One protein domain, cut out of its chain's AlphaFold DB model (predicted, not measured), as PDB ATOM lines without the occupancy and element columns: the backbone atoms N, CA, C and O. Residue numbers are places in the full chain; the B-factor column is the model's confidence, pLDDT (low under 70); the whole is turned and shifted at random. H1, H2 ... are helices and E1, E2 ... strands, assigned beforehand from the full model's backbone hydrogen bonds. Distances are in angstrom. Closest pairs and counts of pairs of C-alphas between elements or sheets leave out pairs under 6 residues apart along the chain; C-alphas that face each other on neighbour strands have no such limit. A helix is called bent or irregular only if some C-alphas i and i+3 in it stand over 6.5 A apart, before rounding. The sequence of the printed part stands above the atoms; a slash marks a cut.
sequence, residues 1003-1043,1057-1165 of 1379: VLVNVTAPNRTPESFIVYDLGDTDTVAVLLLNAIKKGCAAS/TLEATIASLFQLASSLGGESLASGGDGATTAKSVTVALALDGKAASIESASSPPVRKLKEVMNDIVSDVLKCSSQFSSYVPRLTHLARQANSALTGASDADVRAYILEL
ATOM      1  N   VAL A1003      36.068  -9.548 309.635       91.20
ATOM      2  CA  VAL A1003      35.656  -8.245 310.153       91.20
ATOM      3  C   VAL A1003      35.658  -8.298 311.671       91.20
ATOM      4  O   VAL A1003      34.954  -9.117 312.261       91.20
ATOM      5  N   LEU A1004      36.456  -7.432 312.292       92.71
ATOM      6  CA  LEU A1004      36.427  -7.182 313.729       92.71
ATOM      7  C   LEU A1004      35.359  -6.119 313.999       92.71
ATOM      8  O   LEU A1004      35.516  -4.972 313.585       92.71
ATOM      9  N   VAL A1005      34.274  -6.502 314.665       93.52
ATOM     10  CA  VAL A1005      33.204  -5.587 315.075       93.52
ATOM     11  C   VAL A1005      33.462  -5.166 316.517       93.52
ATOM     12  O   VAL A1005      33.411  -6.004 317.416       93.52
ATOM     13  N   ASN A1006      33.725  -3.878 316.729       93.62
ATOM     14  CA  ASN A1006      33.852  -3.262 318.047       93.62
ATOM     15  C   ASN A1006      32.505  -2.644 318.434       93.62
ATOM     16  O   ASN A1006      32.059  -1.697 317.790       93.62
ATOM     17  N   VAL A1007      31.859  -3.181 319.466       92.66
ATOM     18  CA  VAL A1007      30.541  -2.753 319.948       92.66
ATOM     19  C   VAL A1007      30.708  -1.704 321.045       92.66
ATOM     20  O   VAL A1007      31.438  -1.923 322.014       92.66
ATOM     21  N   THR A1008      30.012  -0.579 320.911       89.84
ATOM     22  CA  THR A1008      29.994   0.517 321.887       89.84
ATOM     23  C   THR A1008      28.560   0.969 322.167       89.84
ATOM     24  O   THR A1008      27.729   1.040 321.266       89.84
ATOM     25  N   ALA A1009      28.251   1.276 323.429       85.70
ATOM     26  CA  ALA A1009      26.962   1.837 323.841       85.70
ATOM     27  C   ALA A1009      27.164   2.751 325.066       85.70
ATOM     28  O   ALA A1009      28.102   2.504 325.829       85.70
ATOM     29  N   PRO A1010      26.300   3.756 325.318       78.97
ATOM     30  CA  PRO A1010      26.522   4.765 326.363       78.97
ATOM     31  C   PRO A1010      26.746   4.231 327.788       78.97
ATOM     32  O   PRO A1010      27.381   4.904 328.590       78.97
ATOM     33  N   ASN A1011      26.241   3.030 328.098       74.39
ATOM     34  CA  ASN A1011      26.296   2.408 329.427       74.39
ATOM     35  C   ASN A1011      26.882   0.975 329.410       74.39
ATOM     36  O   ASN A1011      26.571   0.181 330.296       74.39
ATOM     37  N   ARG A1012      27.684   0.604 328.399       73.03
ATOM     38  CA  ARG A1012      28.254  -0.753 328.255       73.03
ATOM     39  C   ARG A1012      29.768  -0.709 328.051       73.03
ATOM     40  O   ARG A1012      30.277   0.129 327.311       73.03
ATOM     41  N   THR A1013      30.486  -1.636 328.682       79.78
ATOM     42  CA  THR A1013      31.919  -1.857 328.435       79.78
ATOM     43  C   THR A1013      32.157  -2.215 326.965       79.78
ATOM     44  O   THR A1013      31.456  -3.097 326.467       79.78
ATOM     45  N   PRO A1014      33.127  -1.596 326.263       84.30
ATOM     46  CA  PRO A1014      33.408  -1.940 324.873       84.30
ATOM     47  C   PRO A1014      33.759  -3.421 324.708       84.30
ATOM     48  O   PRO A1014      34.678  -3.933 325.348       84.30
ATOM     49  N   GLU A1015      33.040  -4.096 323.821       89.74
ATOM     50  CA  GLU A1015      33.240  -5.507 323.490       89.74
ATOM     51  C   GLU A1015      33.637  -5.647 322.022       89.74
ATOM     52  O   GLU A1015      33.346  -4.778 321.200       89.74
ATOM     53  N   SER A1016      34.285  -6.754 321.658       91.53
ATOM     54  CA  SER A1016      34.585  -7.031 320.254       91.53
ATOM     55  C   SER A1016      34.379  -8.494 319.887       91.53
ATOM     56  O   SER A1016      34.606  -9.401 320.690       91.53
ATOM     57  N   PHE A1017      33.934  -8.730 318.656       92.20
ATOM     58  CA  PHE A1017      33.818 -10.065 318.080       92.20
ATOM     59  C   PHE A1017      34.267 -10.063 316.618       92.20
ATOM     60  O   PHE A1017      34.203  -9.046 315.931       92.20
ATOM     61  N   ILE A1018      34.730 -11.216 316.133       90.03
ATOM     62  CA  ILE A1018      35.195 -11.374 314.751       90.03
ATOM     63  C   ILE A1018      34.179 -12.207 313.971       90.03
ATOM     64  O   ILE A1018      33.816 -13.306 314.396       90.03
ATOM     65  N   VAL A1019      33.759 -11.694 312.816       88.44
ATOM     66  CA  VAL A1019      33.025 -12.444 311.789       88.44
ATOM     67  C   VAL A1019      34.029 -12.903 310.728       88.44
ATOM     68  O   VAL A1019      34.884 -12.123 310.304       88.44
ATOM     69  N   TYR A1020      33.954 -14.173 310.330       83.68
ATOM     70  CA  TYR A1020      34.907 -14.842 309.436       83.68
ATOM     71  C   TYR A1020      34.238 -15.299 308.134       83.68
ATOM     72  O   TYR A1020      33.022 -15.467 308.099       83.68
ATOM     73  N   ASP A1021      35.056 -15.568 307.110       73.98
ATOM     74  CA  ASP A1021      34.666 -16.178 305.827       73.98
ATOM     75  C   ASP A1021      33.502 -15.449 305.103       73.98
ATOM     76  O   ASP A1021      32.698 -16.076 304.416       73.98
ATOM     77  N   LEU A1022      33.437 -14.114 305.231       80.78
ATOM     78  CA  LEU A1022      32.435 -13.265 304.567       80.78
ATOM     79  C   LEU A1022      32.650 -13.206 303.045       80.78
ATOM     80  O   LEU A1022      33.768 -12.984 302.572       80.78
ATOM     81  N   GLY A1023      31.571 -13.351 302.277       76.17
ATOM     82  CA  GLY A1023      31.566 -13.221 300.823       76.17
ATOM     83  C   GLY A1023      31.461 -11.770 300.350       76.17
ATOM     84  O   GLY A1023      30.870 -10.919 301.008       76.17
ATOM     85  N   ASP A1024      31.985 -11.475 299.158       78.82
ATOM     86  CA  ASP A1024      31.943 -10.132 298.556       78.82
ATOM     87  C   ASP A1024      30.523  -9.575 298.364       78.82
ATOM     88  O   ASP A1024      30.316  -8.362 298.444       78.82
ATOM     89  N   THR A1025      29.560 -10.470 298.131       77.12
ATOM     90  CA  THR A1025      28.130 -10.188 297.937       77.12
ATOM     91  C   THR A1025      27.324 -10.123 299.233       77.12
ATOM     92  O   THR A1025      26.153  -9.749 299.183       77.12
ATOM     93  N   ASP A1026      27.906 -10.496 300.377       82.54
ATOM     94  CA  ASP A1026      27.237 -10.333 301.670       82.54
ATOM     95  C   ASP A1026      27.069  -8.842 301.981       82.54
ATOM     96  O   ASP A1026      27.797  -7.996 301.458       82.54
ATOM     97  N   THR A1027      26.116  -8.510 302.845       89.42
ATOM     98  CA  THR A1027      25.822  -7.124 303.244       89.42
ATOM     99  C   THR A1027      26.228  -6.863 304.692       89.42
ATOM    100  O   THR A1027      26.328  -7.790 305.498       89.42
ATOM    101  N   VAL A1028      26.449  -5.595 305.053       92.63
ATOM    102  CA  VAL A1028      26.791  -5.167 306.426       92.63
ATOM    103  C   VAL A1028      25.748  -5.627 307.455       92.63
ATOM    104  O   VAL A1028      26.103  -5.910 308.600       92.63
ATOM    105  N   ALA A1029      24.494  -5.837 307.044       92.26
ATOM    106  CA  ALA A1029      23.461  -6.516 307.828       92.26
ATOM    107  C   ALA A1029      23.912  -7.858 308.454       92.26
ATOM    108  O   ALA A1029      23.488  -8.187 309.560       92.26
ATOM    109  N   VAL A1030      24.817  -8.619 307.824       90.75
ATOM    110  CA  VAL A1030      25.373  -9.862 308.401       90.75
ATOM    111  C   VAL A1030      26.153  -9.586 309.696       90.75
ATOM    112  O   VAL A1030      26.126 -10.407 310.617       90.75
ATOM    113  N   LEU A1031      26.800  -8.423 309.820       94.27
ATOM    114  CA  LEU A1031      27.491  -7.999 311.044       94.27
ATOM    115  C   LEU A1031      26.487  -7.665 312.159       94.27
ATOM    116  O   LEU A1031      26.671  -8.105 313.294       94.27
ATOM    117  N   LEU A1032      25.394  -6.969 311.820       94.17
ATOM    118  CA  LEU A1032      24.283  -6.668 312.734       94.17
ATOM    119  C   LEU A1032      23.645  -7.948 313.281       94.17
ATOM    120  O   LEU A1032      23.521  -8.113 314.493       94.17
ATOM    121  N   LEU A1033      23.305  -8.895 312.403       93.01
ATOM    122  CA  LEU A1033      22.729 -10.172 312.820       93.01
ATOM    123  C   LEU A1033      23.693 -10.977 313.708       93.01
ATOM    124  O   LEU A1033      23.248 -11.637 314.646       93.01
ATOM    125  N   ASN A1034      25.010 -10.903 313.472       93.03
ATOM    126  CA  ASN A1034      25.992 -11.537 314.357       93.03
ATOM    127  C   ASN A1034      26.104 -10.833 315.723       93.03
ATOM    128  O   ASN A1034      26.249 -11.529 316.728       93.03
ATOM    129  N   ALA A1035      25.969  -9.503 315.795       92.87
ATOM    130  CA  ALA A1035      25.893  -8.780 317.069       92.87
ATOM    131  C   ALA A1035      24.668  -9.222 317.890       92.87
ATOM    132  O   ALA A1035      24.793  -9.540 319.074       92.87
ATOM    133  N   ILE A1036      23.505  -9.333 317.239       92.62
ATOM    134  CA  ILE A1036      22.256  -9.793 317.864       92.62
ATOM    135  C   ILE A1036      22.383 -11.247 318.335       92.62
ATOM    136  O   ILE A1036      22.084 -11.551 319.486       92.62
ATOM    137  N   LYS A1037      22.937 -12.138 317.502       90.37
ATOM    138  CA  LYS A1037      23.249 -13.534 317.868       90.37
ATOM    139  C   LYS A1037      24.230 -13.656 319.044       90.37
ATOM    140  O   LYS A1037      24.240 -14.678 319.727       90.37
ATOM    141  N   LYS A1038      25.059 -12.635 319.285       89.59
ATOM    142  CA  LYS A1038      25.945 -12.519 320.455       89.59
ATOM    143  C   LYS A1038      25.267 -11.913 321.690       89.59
ATOM    144  O   LYS A1038      25.919 -11.791 322.719       89.59
ATOM    145  N   GLY A1039      23.977 -11.586 321.613       87.85
ATOM    146  CA  GLY A1039      23.183 -11.040 322.712       87.85
ATOM    147  C   GLY A1039      23.095  -9.514 322.747       87.85
ATOM    148  O   GLY A1039      22.474  -8.988 323.663       87.85
ATOM    149  N   CYS A1040      23.671  -8.797 321.773       87.98
ATOM    150  CA  CYS A1040      23.575  -7.338 321.724       87.98
ATOM    151  C   CYS A1040      22.173  -6.906 321.268       87.98
ATOM    152  O   CYS A1040      21.708  -7.353 320.218       87.98
ATOM    153  N   ALA A1041      21.522  -5.998 321.992       88.00
ATOM    154  CA  ALA A1041      20.215  -5.446 321.625       88.00
ATOM    155  C   ALA A1041      20.338  -4.350 320.550       88.00
ATOM    156  O   ALA A1041      19.992  -3.188 320.759       88.00
ATOM    157  N   ALA A1042      20.881  -4.721 319.392       90.48
ATOM    158  CA  ALA A1042      21.145  -3.810 318.289       90.48
ATOM    159  C   ALA A1042      19.890  -3.616 317.418       90.48
ATOM    160  O   ALA A1042      19.590  -4.448 316.560       90.48
ATOM    161  N   SER A1043      19.151  -2.524 317.647       89.79
ATOM    162  CA  SER A1043      18.042  -2.098 316.776       89.79
ATOM    163  C   SER A1043      18.542  -1.899 315.335       89.79
ATOM    164  O   SER A1043      19.514  -1.173 315.138       89.79
ATOM    165  N   THR A1057      26.084   1.937 305.577       93.46
ATOM    166  CA  THR A1057      24.699   1.444 305.730       93.46
ATOM    167  C   THR A1057      24.635  -0.085 305.751       93.46
ATOM    168  O   THR A1057      25.579  -0.761 305.340       93.46
ATOM    169  N   LEU A1058      23.515  -0.646 306.219       91.91
ATOM    170  CA  LEU A1058      23.329  -2.098 306.351       91.91
ATOM    171  C   LEU A1058      23.270  -2.820 304.994       91.91
ATOM    172  O   LEU A1058      23.596  -4.003 304.916       91.91
ATOM    173  N   GLU A1059      22.870  -2.108 303.942       89.08
ATOM    174  CA  GLU A1059      22.728  -2.575 302.557       89.08
ATOM    175  C   GLU A1059      24.059  -2.583 301.795       89.08
ATOM    176  O   GLU A1059      24.155  -3.206 300.736       89.08
ATOM    177  N   ALA A1060      25.086  -1.900 302.309       91.95
ATOM    178  CA  ALA A1060      26.408  -1.885 301.702       91.95
ATOM    179  C   ALA A1060      26.994  -3.305 301.657       91.95
ATOM    180  O   ALA A1060      26.882  -4.074 302.616       91.95
ATOM    181  N   THR A1061      27.637  -3.664 300.545       91.26
ATOM    182  CA  THR A1061      28.260  -4.985 300.394       91.26
ATOM    183  C   THR A1061      29.584  -5.064 301.146       91.26
ATOM    184  O   THR A1061      30.295  -4.063 301.273       91.26
ATOM    185  N   ILE A1062      29.988  -6.260 301.575       90.43
ATOM    186  CA  ILE A1062      31.312  -6.488 302.167       90.43
ATOM    187  C   ILE A1062      32.430  -6.158 301.160       90.43
ATOM    188  O   ILE A1062      33.488  -5.676 301.562       90.43
ATOM    189  N   ALA A1063      32.203  -6.299 299.847       88.61
ATOM    190  CA  ALA A1063      33.111  -5.744 298.840       88.61
ATOM    191  C   ALA A1063      33.307  -4.221 299.001       88.61
ATOM    192  O   ALA A1063      34.447  -3.763 299.098       88.61
ATOM    193  N   SER A1064      32.216  -3.453 299.102       90.93
ATOM    194  CA  SER A1064      32.270  -1.993 299.282       90.93
ATOM    195  C   SER A1064      32.838  -1.569 300.644       90.93
ATOM    196  O   SER A1064      33.574  -0.588 300.716       90.93
ATOM    197  N   LEU A1065      32.590  -2.341 301.710       92.79
ATOM    198  CA  LEU A1065      33.171  -2.124 303.041       92.79
ATOM    199  C   LEU A1065      34.699  -2.256 303.020       92.79
ATOM    200  O   LEU A1065      35.395  -1.421 303.597       92.79
ATOM    201  N   PHE A1066      35.231  -3.269 302.328       90.22
ATOM    202  CA  PHE A1066      36.679  -3.440 302.174       90.22
ATOM    203  C   PHE A1066      37.283  -2.363 301.264       90.22
ATOM    204  O   PHE A1066      38.287  -1.767 301.633       90.22
ATOM    205  N   GLN A1067      36.638  -2.011 300.144       88.52
ATOM    206  CA  GLN A1067      37.071  -0.877 299.310       88.52
ATOM    207  C   GLN A1067      37.119   0.442 300.101       88.52
ATOM    208  O   GLN A1067      38.075   1.210 299.968       88.52
ATOM    209  N   LEU A1068      36.128   0.688 300.965       89.74
ATOM    210  CA  LEU A1068      36.105   1.852 301.847       89.74
ATOM    211  C   LEU A1068      37.255   1.803 302.863       89.74
ATOM    212  O   LEU A1068      37.972   2.789 302.999       89.74
ATOM    213  N   ALA A1069      37.474   0.664 303.524       88.78
ATOM    214  CA  ALA A1069      38.580   0.483 304.462       88.78
ATOM    215  C   ALA A1069      39.949   0.686 303.793       88.78
ATOM    216  O   ALA A1069      40.761   1.450 304.309       88.78
ATOM    217  N   SER A1070      40.164   0.099 302.611       85.59
ATOM    218  CA  SER A1070      41.320   0.356 301.743       85.59
ATOM    219  C   SER A1070      41.523   1.858 301.506       85.59
ATOM    220  O   SER A1070      42.609   2.379 301.755       85.59
ATOM    221  N   SER A1071      40.473   2.585 301.101       85.15
ATOM    222  CA  SER A1071      40.549   4.035 300.837       85.15
ATOM    223  C   SER A1071      40.823   4.905 302.074       85.15
ATOM    224  O   SER A1071      41.220   6.058 301.933       85.15
ATOM    225  N   LEU A1072      40.620   4.360 303.278       85.19
ATOM    226  CA  LEU A1072      40.832   5.027 304.567       85.19
ATOM    227  C   LEU A1072      42.074   4.501 305.316       85.19
ATOM    228  O   LEU A1072      42.224   4.783 306.504       85.19
ATOM    229  N   GLY A1073      42.928   3.699 304.664       75.02
ATOM    230  CA  GLY A1073      44.117   3.091 305.281       75.02
ATOM    231  C   GLY A1073      43.817   2.070 306.391       75.02
ATOM    232  O   GLY A1073      44.685   1.776 307.204       75.02
ATOM    233  N   GLY A1074      42.584   1.557 306.455       62.29
ATOM    234  CA  GLY A1074      42.070   0.692 307.523       62.29
ATOM    235  C   GLY A1074      42.145  -0.817 307.257       62.29
ATOM    236  O   GLY A1074      41.653  -1.589 308.079       62.29
ATOM    237  N   GLU A1075      42.718  -1.262 306.133       56.23
ATOM    238  CA  GLU A1075      42.988  -2.689 305.907       56.23
ATOM    239  C   GLU A1075      44.251  -3.142 306.649       56.23
ATOM    240  O   GLU A1075      45.345  -2.624 306.432       56.23
ATOM    241  N   SER A1076      44.107  -4.170 307.486       57.31
ATOM    242  CA  SER A1076      45.226  -4.857 308.129       57.31
ATOM    243  C   SER A1076      45.412  -6.250 307.525       57.31
ATOM    244  O   SER A1076      44.497  -7.081 307.535       57.31
ATOM    245  N   LEU A1077      46.614  -6.524 307.013       46.06
ATOM    246  CA  LEU A1077      47.056  -7.869 306.648       46.06
ATOM    247  C   LEU A1077      47.359  -8.652 307.927       46.06
ATOM    248  O   LEU A1077      48.459  -8.579 308.472       46.06
ATOM    249  N   ALA A1078      46.379  -9.411 308.412       44.66
ATOM    250  CA  ALA A1078      46.585 -10.257 309.573       44.66
ATOM    251  C   ALA A1078      47.394 -11.501 309.179       44.66
ATOM    252  O   ALA A1078      46.889 -12.385 308.483       44.66
ATOM    253  N   SER A1079      48.631 -11.590 309.668       36.69
ATOM    254  CA  SER A1079      49.431 -12.811 309.607       36.69
ATOM    255  C   SER A1079      48.770 -13.911 310.442       36.69
ATOM    256  O   SER A1079      48.762 -13.841 311.674       36.69
ATOM    257  N   GLY A1080      48.221 -14.934 309.783       33.30
ATOM    258  CA  GLY A1080      47.943 -16.210 310.441       33.30
ATOM    259  C   GLY A1080      49.241 -16.813 310.987       33.30
ATOM    260  O   GLY A1080      50.298 -16.648 310.378       33.30
ATOM    261  N   GLY A1081      49.172 -17.483 312.144       32.95
ATOM    262  CA  GLY A1081      50.349 -18.104 312.774       32.95
ATOM    263  C   GLY A1081      50.990 -19.196 311.910       32.95
ATOM    264  O   GLY A1081      52.204 -19.374 311.946       32.95
ATOM    265  N   ASP A1082      50.180 -19.853 311.078       34.49
ATOM    266  CA  ASP A1082      50.622 -20.728 309.998       34.49
ATOM    267  C   ASP A1082      50.577 -19.962 308.666       34.49
ATOM    268  O   ASP A1082      49.563 -19.351 308.317       34.49
ATOM    269  N   GLY A1083      51.664 -20.017 307.891       34.19
ATOM    270  CA  GLY A1083      51.890 -19.205 306.682       34.19
ATOM    271  C   GLY A1083      51.027 -19.535 305.453       34.19
ATOM    272  O   GLY A1083      51.473 -19.319 304.328       34.19
ATOM    273  N   ALA A1084      49.825 -20.084 305.642       42.73
ATOM    274  CA  ALA A1084      48.924 -20.524 304.578       42.73
ATOM    275  C   ALA A1084      47.839 -19.494 304.204       42.73
ATOM    276  O   ALA A1084      47.389 -19.491 303.061       42.73
ATOM    277  N   THR A1085      47.410 -18.615 305.120       42.83
ATOM    278  CA  THR A1085      46.269 -17.705 304.886       42.83
ATOM    279  C   THR A1085      46.547 -16.252 305.279       42.83
ATOM    280  O   THR A1085      46.501 -15.864 306.445       42.83
ATOM    281  N   THR A1086      46.744 -15.396 304.273       48.56
ATOM    282  CA  THR A1086      46.663 -13.936 304.422       48.56
ATOM    283  C   THR A1086      45.196 -13.510 304.488       48.56
ATOM    284  O   THR A1086      44.526 -13.390 303.462       48.56
ATOM    285  N   ALA A1087      44.681 -13.306 305.700       58.10
ATOM    286  CA  ALA A1087      43.323 -12.821 305.920       58.10
ATOM    287  C   ALA A1087      43.304 -11.285 305.923       58.10
ATOM    288  O   ALA A1087      43.855 -10.661 306.837       58.10
ATOM    289  N   LYS A1088      42.648 -10.668 304.931       74.46
ATOM    290  CA  LYS A1088      42.370  -9.225 304.970       74.46
ATOM    291  C   LYS A1088      41.397  -8.941 306.109       74.46
ATOM    292  O   LYS A1088      40.327  -9.551 306.195       74.46
ATOM    293  N   SER A1089      41.793  -8.024 306.984       82.89
ATOM    294  CA  SER A1089      41.056  -7.645 308.181       82.89
ATOM    295  C   SER A1089      40.611  -6.195 308.088       82.89
ATOM    296  O   SER A1089      41.438  -5.316 307.844       82.89
ATOM    297  N   VAL A1090      39.333  -5.945 308.359       89.01
ATOM    298  CA  VAL A1090      38.787  -4.596 308.566       89.01
ATOM    299  C   VAL A1090      38.205  -4.512 309.971       89.01
ATOM    300  O   VAL A1090      37.533  -5.442 310.421       89.01
ATOM    301  N   THR A1091      38.456  -3.399 310.656       91.55
ATOM    302  CA  THR A1091      37.812  -3.077 311.934       91.55
ATOM    303  C   THR A1091      36.642  -2.132 311.685       91.55
ATOM    304  O   THR A1091      36.783  -1.129 310.987       91.55
ATOM    305  N   VAL A1092      35.485  -2.457 312.254       93.43
ATOM    306  CA  VAL A1092      34.230  -1.716 312.104       93.43
ATOM    307  C   VAL A1092      33.710  -1.388 313.498       93.43
ATOM    308  O   VAL A1092      33.598  -2.277 314.341       93.43
ATOM    309  N   ALA A1093      33.390  -0.124 313.754       92.93
ATOM    310  CA  ALA A1093      32.718   0.282 314.981       92.93
ATOM    311  C   ALA A1093      31.198   0.167 314.803       92.93
ATOM    312  O   ALA A1093      30.658   0.615 313.791       92.93
ATOM    313  N   LEU A1094      30.531  -0.420 315.793       94.44
ATOM    314  CA  LEU A1094      29.083  -0.538 315.915       94.44
ATOM    315  C   LEU A1094      28.645   0.232 317.165       94.44
ATOM    316  O   LEU A1094      28.851  -0.242 318.282       94.44
ATOM    317  N   ALA A1095      28.042   1.401 316.965       92.19
ATOM    318  CA  ALA A1095      27.409   2.165 318.032       92.19
ATOM    319  C   ALA A1095      25.952   1.713 318.217       92.19
ATOM    320  O   ALA A1095      25.222   1.563 317.234       92.19
ATOM    321  N   LEU A1096      25.543   1.500 319.469       90.49
ATOM    322  CA  LEU A1096      24.181   1.137 319.871       90.49
ATOM    323  C   LEU A1096      23.526   2.256 320.691       90.49
ATOM    324  O   LEU A1096      24.203   2.968 321.437       90.49
ATOM    325  N   ASP A1097      22.199   2.354 320.605       80.34
ATOM    326  CA  ASP A1097      21.392   3.283 321.401       80.34
ATOM    327  C   ASP A1097      21.450   3.001 322.922       80.34
ATOM    328  O   ASP A1097      21.706   1.882 323.379       80.34
ATOM    329  N   GLY A1098      21.147   4.025 323.726       76.38
ATOM    330  CA  GLY A1098      21.047   3.943 325.182       76.38
ATOM    331  C   GLY A1098      20.041   2.903 325.698       76.38
ATOM    332  O   GLY A1098      20.248   2.365 326.790       76.38
ATOM    333  N   LYS A1099      19.002   2.547 324.926       83.75
ATOM    334  CA  LYS A1099      18.054   1.478 325.283       83.75
ATOM    335  C   LYS A1099      18.656   0.078 325.252       83.75
ATOM    336  O   LYS A1099      18.102  -0.804 325.909       83.75
ATOM    337  N   ALA A1100      19.769  -0.148 324.548       85.24
ATOM    338  CA  ALA A1100      20.340  -1.487 324.383       85.24
ATOM    339  C   ALA A1100      20.600  -2.175 325.737       85.24
ATOM    340  O   ALA A1100      20.180  -3.311 325.937       85.24
ATOM    341  N   ALA A1101      21.165  -1.454 326.714       82.62
ATOM    342  CA  ALA A1101      21.413  -1.982 328.061       82.62
ATOM    343  C   ALA A1101      20.117  -2.343 328.829       82.62
ATOM    344  O   ALA A1101      20.069  -3.337 329.561       82.62
ATOM    345  N   SER A1102      19.040  -1.567 328.653       84.20
ATOM    346  CA  SER A1102      17.724  -1.878 329.232       84.20
ATOM    347  C   SER A1102      17.129  -3.145 328.607       84.20
ATOM    348  O   SER A1102      16.756  -4.080 329.317       84.20
ATOM    349  N   ILE A1103      17.133  -3.228 327.274       88.24
ATOM    350  CA  ILE A1103      16.649  -4.401 326.541       88.24
ATOM    351  C   ILE A1103      17.479  -5.643 326.896       88.24
ATOM    352  O   ILE A1103      16.904  -6.711 327.091       88.24
ATOM    353  N   GLU A1104      18.804  -5.527 327.025       86.96
ATOM    354  CA  GLU A1104      19.719  -6.610 327.413       86.96
ATOM    355  C   GLU A1104      19.414  -7.137 328.826       86.96
ATOM    356  O   GLU A1104      19.183  -8.340 328.982       86.96
ATOM    357  N   SER A1105      19.306  -6.250 329.823       86.44
ATOM    358  CA  SER A1105      19.035  -6.596 331.234       86.44
ATOM    359  C   SER A1105      17.643  -7.184 331.511       86.44
ATOM    360  O   SER A1105      17.482  -7.983 332.443       86.44
ATOM    361  N   ALA A1106      16.632  -6.841 330.705       88.31
ATOM    362  CA  ALA A1106      15.266  -7.333 330.881       88.31
ATOM    363  C   ALA A1106      15.197  -8.873 330.824       88.31
ATOM    364  O   ALA A1106      15.569  -9.499 329.828       88.31
ATOM    365  N   SER A1107      14.735  -9.505 331.905       88.00
ATOM    366  CA  SER A1107      14.964 -10.941 332.155       88.00
ATOM    367  C   SER A1107      13.744 -11.698 332.705       88.00
ATOM    368  O   SER A1107      13.882 -12.837 333.173       88.00
ATOM    369  N   SER A1108      12.547 -11.102 332.600       88.56
ATOM    370  CA  SER A1108      11.269 -11.740 332.953       88.56
ATOM    371  C   SER A1108      11.059 -13.049 332.161       88.56
ATOM    372  O   SER A1108      11.577 -13.179 331.046       88.56
ATOM    373  N   PRO A1109      10.332 -14.056 332.691       88.09
ATOM    374  CA  PRO A1109      10.193 -15.348 332.009       88.09
ATOM    375  C   PRO A1109       9.635 -15.268 330.571       88.09
ATOM    376  O   PRO A1109      10.179 -15.960 329.706       88.09
ATOM    377  N   PRO A1110       8.636 -14.410 330.254       89.69
ATOM    378  CA  PRO A1110       8.193 -14.203 328.874       89.69
ATOM    379  C   PRO A1110       9.273 -13.564 327.992       89.69
ATOM    380  O   PRO A1110       9.507 -14.045 326.883       89.69
ATOM    381  N   VAL A1111       9.974 -12.532 328.484       92.08
ATOM    382  CA  VAL A1111      11.078 -11.884 327.752       92.08
ATOM    383  C   VAL A1111      12.185 -12.880 327.434       92.08
ATOM    384  O   VAL A1111      12.667 -12.904 326.305       92.08
ATOM    385  N   ARG A1112      12.564 -13.734 328.390       90.24
ATOM    386  CA  ARG A1112      13.610 -14.744 328.197       90.24
ATOM    387  C   ARG A1112      13.250 -15.716 327.074       90.24
ATOM    388  O   ARG A1112      14.010 -15.824 326.117       90.24
ATOM    389  N   LYS A1113      12.051 -16.308 327.126       90.27
ATOM    390  CA  LYS A1113      11.558 -17.224 326.085       90.27
ATOM    391  C   LYS A1113      11.495 -16.562 324.703       90.27
ATOM    392  O   LYS A1113      11.807 -17.195 323.698       90.27
ATOM    393  N   LEU A1114      11.093 -15.292 324.630       91.23
ATOM    394  CA  LEU A1114      11.019 -14.573 323.357       91.23
ATOM    395  C   LEU A1114      12.403 -14.174 322.827       91.23
ATOM    396  O   LEU A1114      12.619 -14.267 321.622       91.23
ATOM    397  N   LYS A1115      13.352 -13.808 323.699       90.63
ATOM    398  CA  LYS A1115      14.768 -13.607 323.342       90.63
ATOM    399  C   LYS A1115      15.414 -14.893 322.826       90.63
ATOM    400  O   LYS A1115      16.147 -14.833 321.847       90.63
ATOM    401  N   GLU A1116      15.127 -16.037 323.445       89.97
ATOM    402  CA  GLU A1116      15.584 -17.360 322.993       89.97
ATOM    403  C   GLU A1116      15.068 -17.649 321.571       89.97
ATOM    404  O   GLU A1116      15.870 -17.756 320.646       89.97
ATOM    405  N   VAL A1117      13.747 -17.614 321.353       89.15
ATOM    406  CA  VAL A1117      13.131 -17.841 320.025       89.15
ATOM    407  C   VAL A1117      13.615 -16.835 318.968       89.15
ATOM    408  O   VAL A1117      13.801 -17.194 317.803       89.15
ATOM    409  N   MET A1118      13.836 -15.575 319.349       91.04
ATOM    410  CA  MET A1118      14.407 -14.537 318.484       91.04
ATOM    411  C   MET A1118      15.856 -14.861 318.091       91.04
ATOM    412  O   MET A1118      16.190 -14.802 316.908       91.04
ATOM    413  N   ASN A1119      16.699 -15.239 319.054       89.76
ATOM    414  CA  ASN A1119      18.093 -15.612 318.817       89.76
ATOM    415  C   ASN A1119      18.208 -16.894 317.981       89.76
ATOM    416  O   ASN A1119      19.079 -16.961 317.115       89.76
ATOM    417  N   ASP A1120      17.305 -17.860 318.166       86.95
ATOM    418  CA  ASP A1120      17.201 -19.045 317.310       86.95
ATOM    419  C   ASP A1120      16.887 -18.648 315.863       86.95
ATOM    420  O   ASP A1120      17.596 -19.055 314.947       86.95
ATOM    421  N   ILE A1121      15.885 -17.788 315.635       88.08
ATOM    422  CA  ILE A1121      15.540 -17.323 314.280       88.08
ATOM    423  C   ILE A1121      16.696 -16.528 313.647       88.08
ATOM    424  O   ILE A1121      16.999 -16.737 312.475       88.08
ATOM    425  N   VAL A1122      17.380 -15.654 314.395       90.09
ATOM    426  CA  VAL A1122      18.565 -14.924 313.898       90.09
ATOM    427  C   VAL A1122      19.717 -15.885 313.586       90.09
ATOM    428  O   VAL A1122      20.392 -15.739 312.566       90.09
ATOM    429  N   SER A1123      19.932 -16.899 314.429       85.62
ATOM    430  CA  SER A1123      20.939 -17.938 314.216       85.62
ATOM    431  C   SER A1123      20.641 -18.768 312.969       85.62
ATOM    432  O   SER A1123      21.561 -19.009 312.188       85.62
ATOM    433  N   ASP A1124      19.379 -19.138 312.751       80.00
ATOM    434  CA  ASP A1124      18.913 -19.883 311.583       80.00
ATOM    435  C   ASP A1124      19.035 -19.055 310.294       80.00
ATOM    436  O   ASP A1124      19.583 -19.541 309.307       80.00
ATOM    437  N   VAL A1125      18.613 -17.783 310.310       81.49
ATOM    438  CA  VAL A1125      18.747 -16.851 309.171       81.49
ATOM    439  C   VAL A1125      20.216 -16.631 308.784       81.49
ATOM    440  O   VAL A1125      20.518 -16.504 307.597       81.49
ATOM    441  N   LEU A1126      21.134 -16.630 309.758       80.37
ATOM    442  CA  LEU A1126      22.583 -16.564 309.525       80.37
ATOM    443  C   LEU A1126      23.206 -17.874 309.018       80.37
ATOM    444  O   LEU A1126      24.280 -17.837 308.425       80.37
ATOM    445  N   LYS A1127      22.583 -19.026 309.284       69.88
ATOM    446  CA  LYS A1127      23.080 -20.351 308.881       69.88
ATOM    447  C   LYS A1127      22.556 -20.804 307.518       69.88
ATOM    448  O   LYS A1127      23.291 -21.407 306.744       69.88
ATOM    449  N   CYS A1128      21.265 -20.591 307.266       63.02
ATOM    450  CA  CYS A1128      20.481 -21.430 306.365       63.02
ATOM    451  C   CYS A1128      19.626 -20.577 305.404       63.02
ATOM    452  O   CYS A1128      18.417 -20.395 305.555       63.02
ATOM    453  N   SER A1129      20.269 -20.071 304.347       59.72
ATOM    454  CA  SER A1129      19.674 -19.212 303.301       59.72
ATOM    455  C   SER A1129      18.711 -19.932 302.328       59.72
ATOM    456  O   SER A1129      18.425 -19.469 301.216       59.72
ATOM    457  N   SER A1130      18.200 -21.091 302.741       57.27
ATOM    458  CA  SER A1130      17.426 -22.059 301.956       57.27
ATOM    459  C   SER A1130      16.085 -22.446 302.593       57.27
ATOM    460  O   SER A1130      15.289 -23.149 301.970       57.27
ATOM    461  N   GLN A1131      15.795 -21.924 303.791       62.87
ATOM    462  CA  GLN A1131      14.477 -22.003 304.435       62.87
ATOM    463  C   GLN A1131      13.821 -20.625 304.623       62.87
ATOM    464  O   GLN A1131      12.963 -20.447 305.487       62.87
ATOM    465  N   PHE A1132      14.177 -19.639 303.793       69.23
ATOM    466  CA  PHE A1132      13.618 -18.285 303.852       69.23
ATOM    467  C   PHE A1132      12.076 -18.251 303.831       69.23
ATOM    468  O   PHE A1132      11.483 -17.406 304.506       69.23
ATOM    469  N   SER A1133      11.399 -19.197 303.165       65.73
ATOM    470  CA  SER A1133       9.931 -19.286 303.204       65.73
ATOM    471  C   SER A1133       9.352 -19.681 304.574       65.73
ATOM    472  O   SER A1133       8.174 -19.427 304.821       65.73
ATOM    473  N   SER A1134      10.124 -20.337 305.454       68.45
ATOM    474  CA  SER A1134       9.665 -20.807 306.774       68.45
ATOM    475  C   SER A1134       9.886 -19.770 307.881       68.45
ATOM    476  O   SER A1134       9.123 -19.730 308.853       68.45
ATOM    477  N   TYR A1135      10.866 -18.873 307.716       78.64
ATOM    478  CA  TYR A1135      11.138 -17.821 308.696       78.64
ATOM    479  C   TYR A1135      10.068 -16.732 308.720       78.64
ATOM    480  O   TYR A1135       9.732 -16.271 309.803       78.64
ATOM    481  N   VAL A1136       9.466 -16.346 307.588       79.26
ATOM    482  CA  VAL A1136       8.412 -15.306 307.582       79.26
ATOM    483  C   VAL A1136       7.214 -15.688 308.484       79.26
ATOM    484  O   VAL A1136       6.815 -14.858 309.307       79.26
ATOM    485  N   PRO A1137       6.693 -16.936 308.459       74.96
ATOM    486  CA  PRO A1137       5.785 -17.448 309.490       74.96
ATOM    487  C   PRO A1137       6.325 -17.369 310.927       74.96
ATOM    488  O   PRO A1137       5.619 -16.865 311.797       74.96
ATOM    489  N   ARG A1138       7.566 -17.813 311.194       83.66
ATOM    490  CA  ARG A1138       8.172 -17.783 312.549       83.66
ATOM    491  C   ARG A1138       8.341 -16.360 313.093       83.66
ATOM    492  O   ARG A1138       8.087 -16.126 314.269       83.66
ATOM    493  N   LEU A1139       8.698 -15.402 312.243       88.36
ATOM    494  CA  LEU A1139       8.825 -13.981 312.578       88.36
ATOM    495  C   LEU A1139       7.456 -13.347 312.856       88.36
ATOM    496  O   LEU A1139       7.286 -12.639 313.845       88.36
ATOM    497  N   THR A1140       6.450 -13.676 312.039       85.38
ATOM    498  CA  THR A1140       5.052 -13.269 312.276       85.38
ATOM    499  C   THR A1140       4.520 -13.845 313.594       85.38
ATOM    500  O   THR A1140       3.802 -13.168 314.330       85.38
ATOM    501  N   HIS A1141       4.896 -15.085 313.922       83.33
ATOM    502  CA  HIS A1141       4.566 -15.732 315.189       83.33
ATOM    503  C   HIS A1141       5.231 -15.038 316.387       83.33
ATOM    504  O   HIS A1141       4.530 -14.666 317.325       83.33
ATOM    505  N   LEU A1142       6.547 -14.799 316.327       89.61
ATOM    506  CA  LEU A1142       7.317 -14.084 317.351       89.61
ATOM    507  C   LEU A1142       6.731 -12.691 317.634       89.61
ATOM    508  O   LEU A1142       6.472 -12.353 318.788       89.61
ATOM    509  N   ALA A1143       6.439 -11.915 316.586       90.99
ATOM    510  CA  ALA A1143       5.821 -10.595 316.703       90.99
ATOM    511  C   ALA A1143       4.432 -10.650 317.370       90.99
ATOM    512  O   ALA A1143       4.094  -9.812 318.211       90.99
ATOM    513  N   ARG A1144       3.617 -11.662 317.040       87.68
ATOM    514  CA  ARG A1144       2.307 -11.862 317.675       87.68
ATOM    515  C   ARG A1144       2.440 -12.292 319.138       87.68
ATOM    516  O   ARG A1144       1.718 -11.759 319.977       87.68
ATOM    517  N   GLN A1145       3.372 -13.195 319.455       88.44
ATOM    518  CA  GLN A1145       3.643 -13.600 320.835       88.44
ATOM    519  C   GLN A1145       4.106 -12.410 321.682       88.44
ATOM    520  O   GLN A1145       3.542 -12.200 322.753       88.44
ATOM    521  N   ALA A1146       5.044 -11.594 321.187       91.34
ATOM    522  CA  ALA A1146       5.522 -10.395 321.873       91.34
ATOM    523  C   ALA A1146       4.383  -9.418 322.203       91.34
ATOM    524  O   ALA A1146       4.259  -8.996 323.350       91.34
ATOM    525  N   ASN A1147       3.489  -9.135 321.248       91.71
ATOM    526  CA  ASN A1147       2.296  -8.316 321.503       91.71
ATOM    527  C   ASN A1147       1.368  -8.909 322.577       91.71
ATOM    528  O   ASN A1147       0.811  -8.163 323.376       91.71
ATOM    529  N   SER A1148       1.193 -10.236 322.611       87.76
ATOM    530  CA  SER A1148       0.291 -10.896 323.570       87.76
ATOM    531  C   SER A1148       0.883 -11.137 324.966       87.76
ATOM    532  O   SER A1148       0.127 -11.225 325.928       87.76
ATOM    533  N   ALA A1149       2.206 -11.279 325.081       88.59
ATOM    534  CA  ALA A1149       2.877 -11.732 326.303       88.59
ATOM    535  C   ALA A1149       3.678 -10.633 327.021       88.59
ATOM    536  O   ALA A1149       3.936 -10.763 328.214       88.59
ATOM    537  N   LEU A1150       4.068  -9.566 326.317       91.55
ATOM    538  CA  LEU A1150       4.832  -8.439 326.862       91.55
ATOM    539  C   LEU A1150       3.929  -7.214 327.024       91.55
ATOM    540  O   LEU A1150       4.155  -6.178 326.404       91.55
ATOM    541  N   THR A1151       2.843  -7.334 327.788       87.83
ATOM    542  CA  THR A1151       1.858  -6.248 327.952       87.83
ATOM    543  C   THR A1151       2.305  -5.170 328.945       87.83
ATOM    544  O   THR A1151       1.891  -4.019 328.807       87.83
ATOM    545  N   GLY A1152       3.169  -5.513 329.907       86.37
ATOM    546  CA  GLY A1152       3.640  -4.614 330.962       86.37
ATOM    547  C   GLY A1152       4.474  -3.429 330.461       86.37
ATOM    548  O   GLY A1152       5.133  -3.496 329.423       86.37
ATOM    549  N   ALA A1153       4.474  -2.336 331.230       85.45
ATOM    550  CA  ALA A1153       5.254  -1.135 330.915       85.45
ATOM    551  C   ALA A1153       6.775  -1.386 330.951       85.45
ATOM    552  O   ALA A1153       7.501  -0.841 330.127       85.45
ATOM    553  N   SER A1154       7.248  -2.260 331.847       84.80
ATOM    554  CA  SER A1154       8.656  -2.671 331.951       84.80
ATOM    555  C   SER A1154       9.171  -3.436 330.730       84.80
ATOM    556  O   SER A1154      10.357  -3.378 330.429       84.80
ATOM    557  N   ASP A1155       8.293  -4.147 330.018       88.82
ATOM    558  CA  ASP A1155       8.661  -4.921 328.829       88.82
ATOM    559  C   ASP A1155       8.474  -4.110 327.528       88.82
ATOM    560  O   ASP A1155       8.649  -4.650 326.435       88.82
ATOM    561  N   ALA A1156       8.101  -2.823 327.605       89.89
ATOM    562  CA  ALA A1156       7.694  -2.026 326.444       89.89
ATOM    563  C   ALA A1156       8.811  -1.839 325.402       89.89
ATOM    564  O   ALA A1156       8.549  -2.004 324.208       89.89
ATOM    565  N   ASP A1157      10.044  -1.556 325.834       90.07
ATOM    566  CA  ASP A1157      11.199  -1.436 324.932       90.07
ATOM    567  C   ASP A1157      11.616  -2.793 324.347       90.07
ATOM    568  O   ASP A1157      11.940  -2.883 323.164       90.07
ATOM    569  N   VAL A1158      11.510  -3.876 325.125       92.48
ATOM    570  CA  VAL A1158      11.759  -5.243 324.637       92.48
ATOM    571  C   VAL A1158      10.727  -5.641 323.580       92.48
ATOM    572  O   VAL A1158      11.083  -6.191 322.538       92.48
ATOM    573  N   ARG A1159       9.447  -5.330 323.814       93.76
ATOM    574  CA  ARG A1159       8.359  -5.528 322.850       93.76
ATOM    575  C   ARG A1159       8.617  -4.728 321.575       93.76
ATOM    576  O   ARG A1159       8.512  -5.295 320.492       93.76
ATOM    577  N   ALA A1160       8.976  -3.448 321.688       92.55
ATOM    578  CA  ALA A1160       9.292  -2.602 320.538       92.55
ATOM    579  C   ALA A1160      10.460  -3.172 319.715       92.55
ATOM    580  O   ALA A1160      10.312  -3.363 318.508       92.55
ATOM    581  N   TYR A1161      11.562  -3.540 320.374       93.60
ATOM    582  CA  TYR A1161      12.737  -4.151 319.753       93.60
ATOM    583  C   TYR A1161      12.418  -5.468 319.029       93.60
ATOM    584  O   TYR A1161      12.790  -5.641 317.870       93.60
ATOM    585  N   ILE A1162      11.670  -6.383 319.662       93.68
ATOM    586  CA  ILE A1162      11.284  -7.659 319.033       93.68
ATOM    587  C   ILE A1162      10.388  -7.425 317.807       93.68
ATOM    588  O   ILE A1162      10.550  -8.109 316.799       93.68
ATOM    589  N   LEU A1163       9.459  -6.464 317.861       94.87
ATOM    590  CA  LEU A1163       8.588  -6.129 316.728       94.87
ATOM    591  C   LEU A1163       9.366  -5.498 315.568       94.87
ATOM    592  O   LEU A1163       9.151  -5.873 314.414       94.87
ATOM    593  N   GLU A1164      10.277  -4.572 315.868       94.13
ATOM    594  CA  GLU A1164      11.132  -3.921 314.877       94.13
ATOM    595  C   GLU A1164      12.053  -4.938 314.194       94.13
ATOM    596  O   GLU A1164      12.060  -5.048 312.965       94.13
ATOM    597  N   LEU A1165      12.764  -5.750 314.982       93.55
ATOM    598  CA  LEU A1165      13.662  -6.773 314.466       93.55
ATOM    599  C   LEU A1165      12.904  -7.861 313.697       93.55
ATOM    600  O   LEU A1165      13.385  -8.308 312.658       93.55
TER     601      LEU A1165
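AT A GLANCE: This is residues 1003 to 1043 and 1057 to 1165 of the 1379 residues of the protein "Calpain protease-like protein" of Leishmania infantum (UniProt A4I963). A curled sheet of four strands forms one part of this domain and a bundle of three helices, H4, H5 and H6, forms the other, with H1 between them, packed on one face of the sheet and on H4. H2 covers that same face farther along, over E4, and the tip of the hairpin of E3 and E4, residues 1080 to 1085, sticks out. The printed part has 150 residues, with six named helices and four named strands in the order E1 E2 H1 H2 E3 E4 H3 H4 H5 H6. The sheet runs E2 E1 E4 E3 and is mixed; the class is mixed, helices and strands. The whole is only just compact, close to loose, with a radius of gyration of the C-alphas of 17.4 A and spans of 53 by 38 by 28 A.

HOW THE PARTS SIT: In the strongly twisted sheet, E1, residues 1003 to 1009, is parallel to E4, residues 1086 to 1095, with N 1006 and O 1092 2.9 A apart. E2, residues 1012 to 1019, is antiparallel to E1 in a hairpin, with N 1005 and O 1017 2.8 A apart. E3, residues 1075 to 1079, is antiparallel to E4 in a hairpin, with N 1076 and O 1089 2.9 A apart. The pairing of E4 is staggered: residues 1086 to 1090 pair with E3, 1090 to 1095 with E1. H1, residues 1029 to 1037, and H2, residues 1062 to 1071, are on the same face, two layers, at heights over the sheet of 9.8 A and 9.0 A. H4, residues 1109 to 1127, touches H1 with residues 1119 to 1126 alone, at a steep tilt of 38 degrees, opposite ways; the closest C-alphas, of Lys 1037 and Asn 1119, are 5.6 A apart. H4, H5, residues 1132 to 1149, and H6, residues 1153 to 1165, form an up and down bundle, each running against the one before. H4 and H5 touch at a shallow tilt of 13 degrees, closest at the C-alphas of Pro 1110 and Ala 1149, 6.4 A. H3, residues 1099 to 1105, only grazes the sheet and touches H6, closest at the C-alphas of Ile 1103 and Val 1158, 5.3 A. Every O i to N i+4 pair is within hydrogen-bond range in H1, H2, H3 and H4, against 12 of 14 in H5 and 7 of 9 in H6.

IN THESE COORDINATES: E1 begins at C-alpha 1003, (35.656, -8.245, 310.153). E4 is 28.6 A long, H4 26.9 A, H5 25.7 A and E2 20.8 A. H6, 19.3 A long, is irregular, with C-alphas 1154 and 1157 7.6 A apart, and ends at C-alpha 1165, (13.662, -6.773, 314.466).

THE WHOLE: The two C-alphas farthest apart, of Gly 1083 and Gly 1152, are 56.0 A apart. Residues 1044 to 1056 are not printed, and C-alphas 1043 and 1057 are 13.4 A apart across this cut. Of the links that are printed whole, none is long. The pLDDT is under 70 in residues 1074 to 1087 and 1127 to 1134; its mean over the printed part is 82.6.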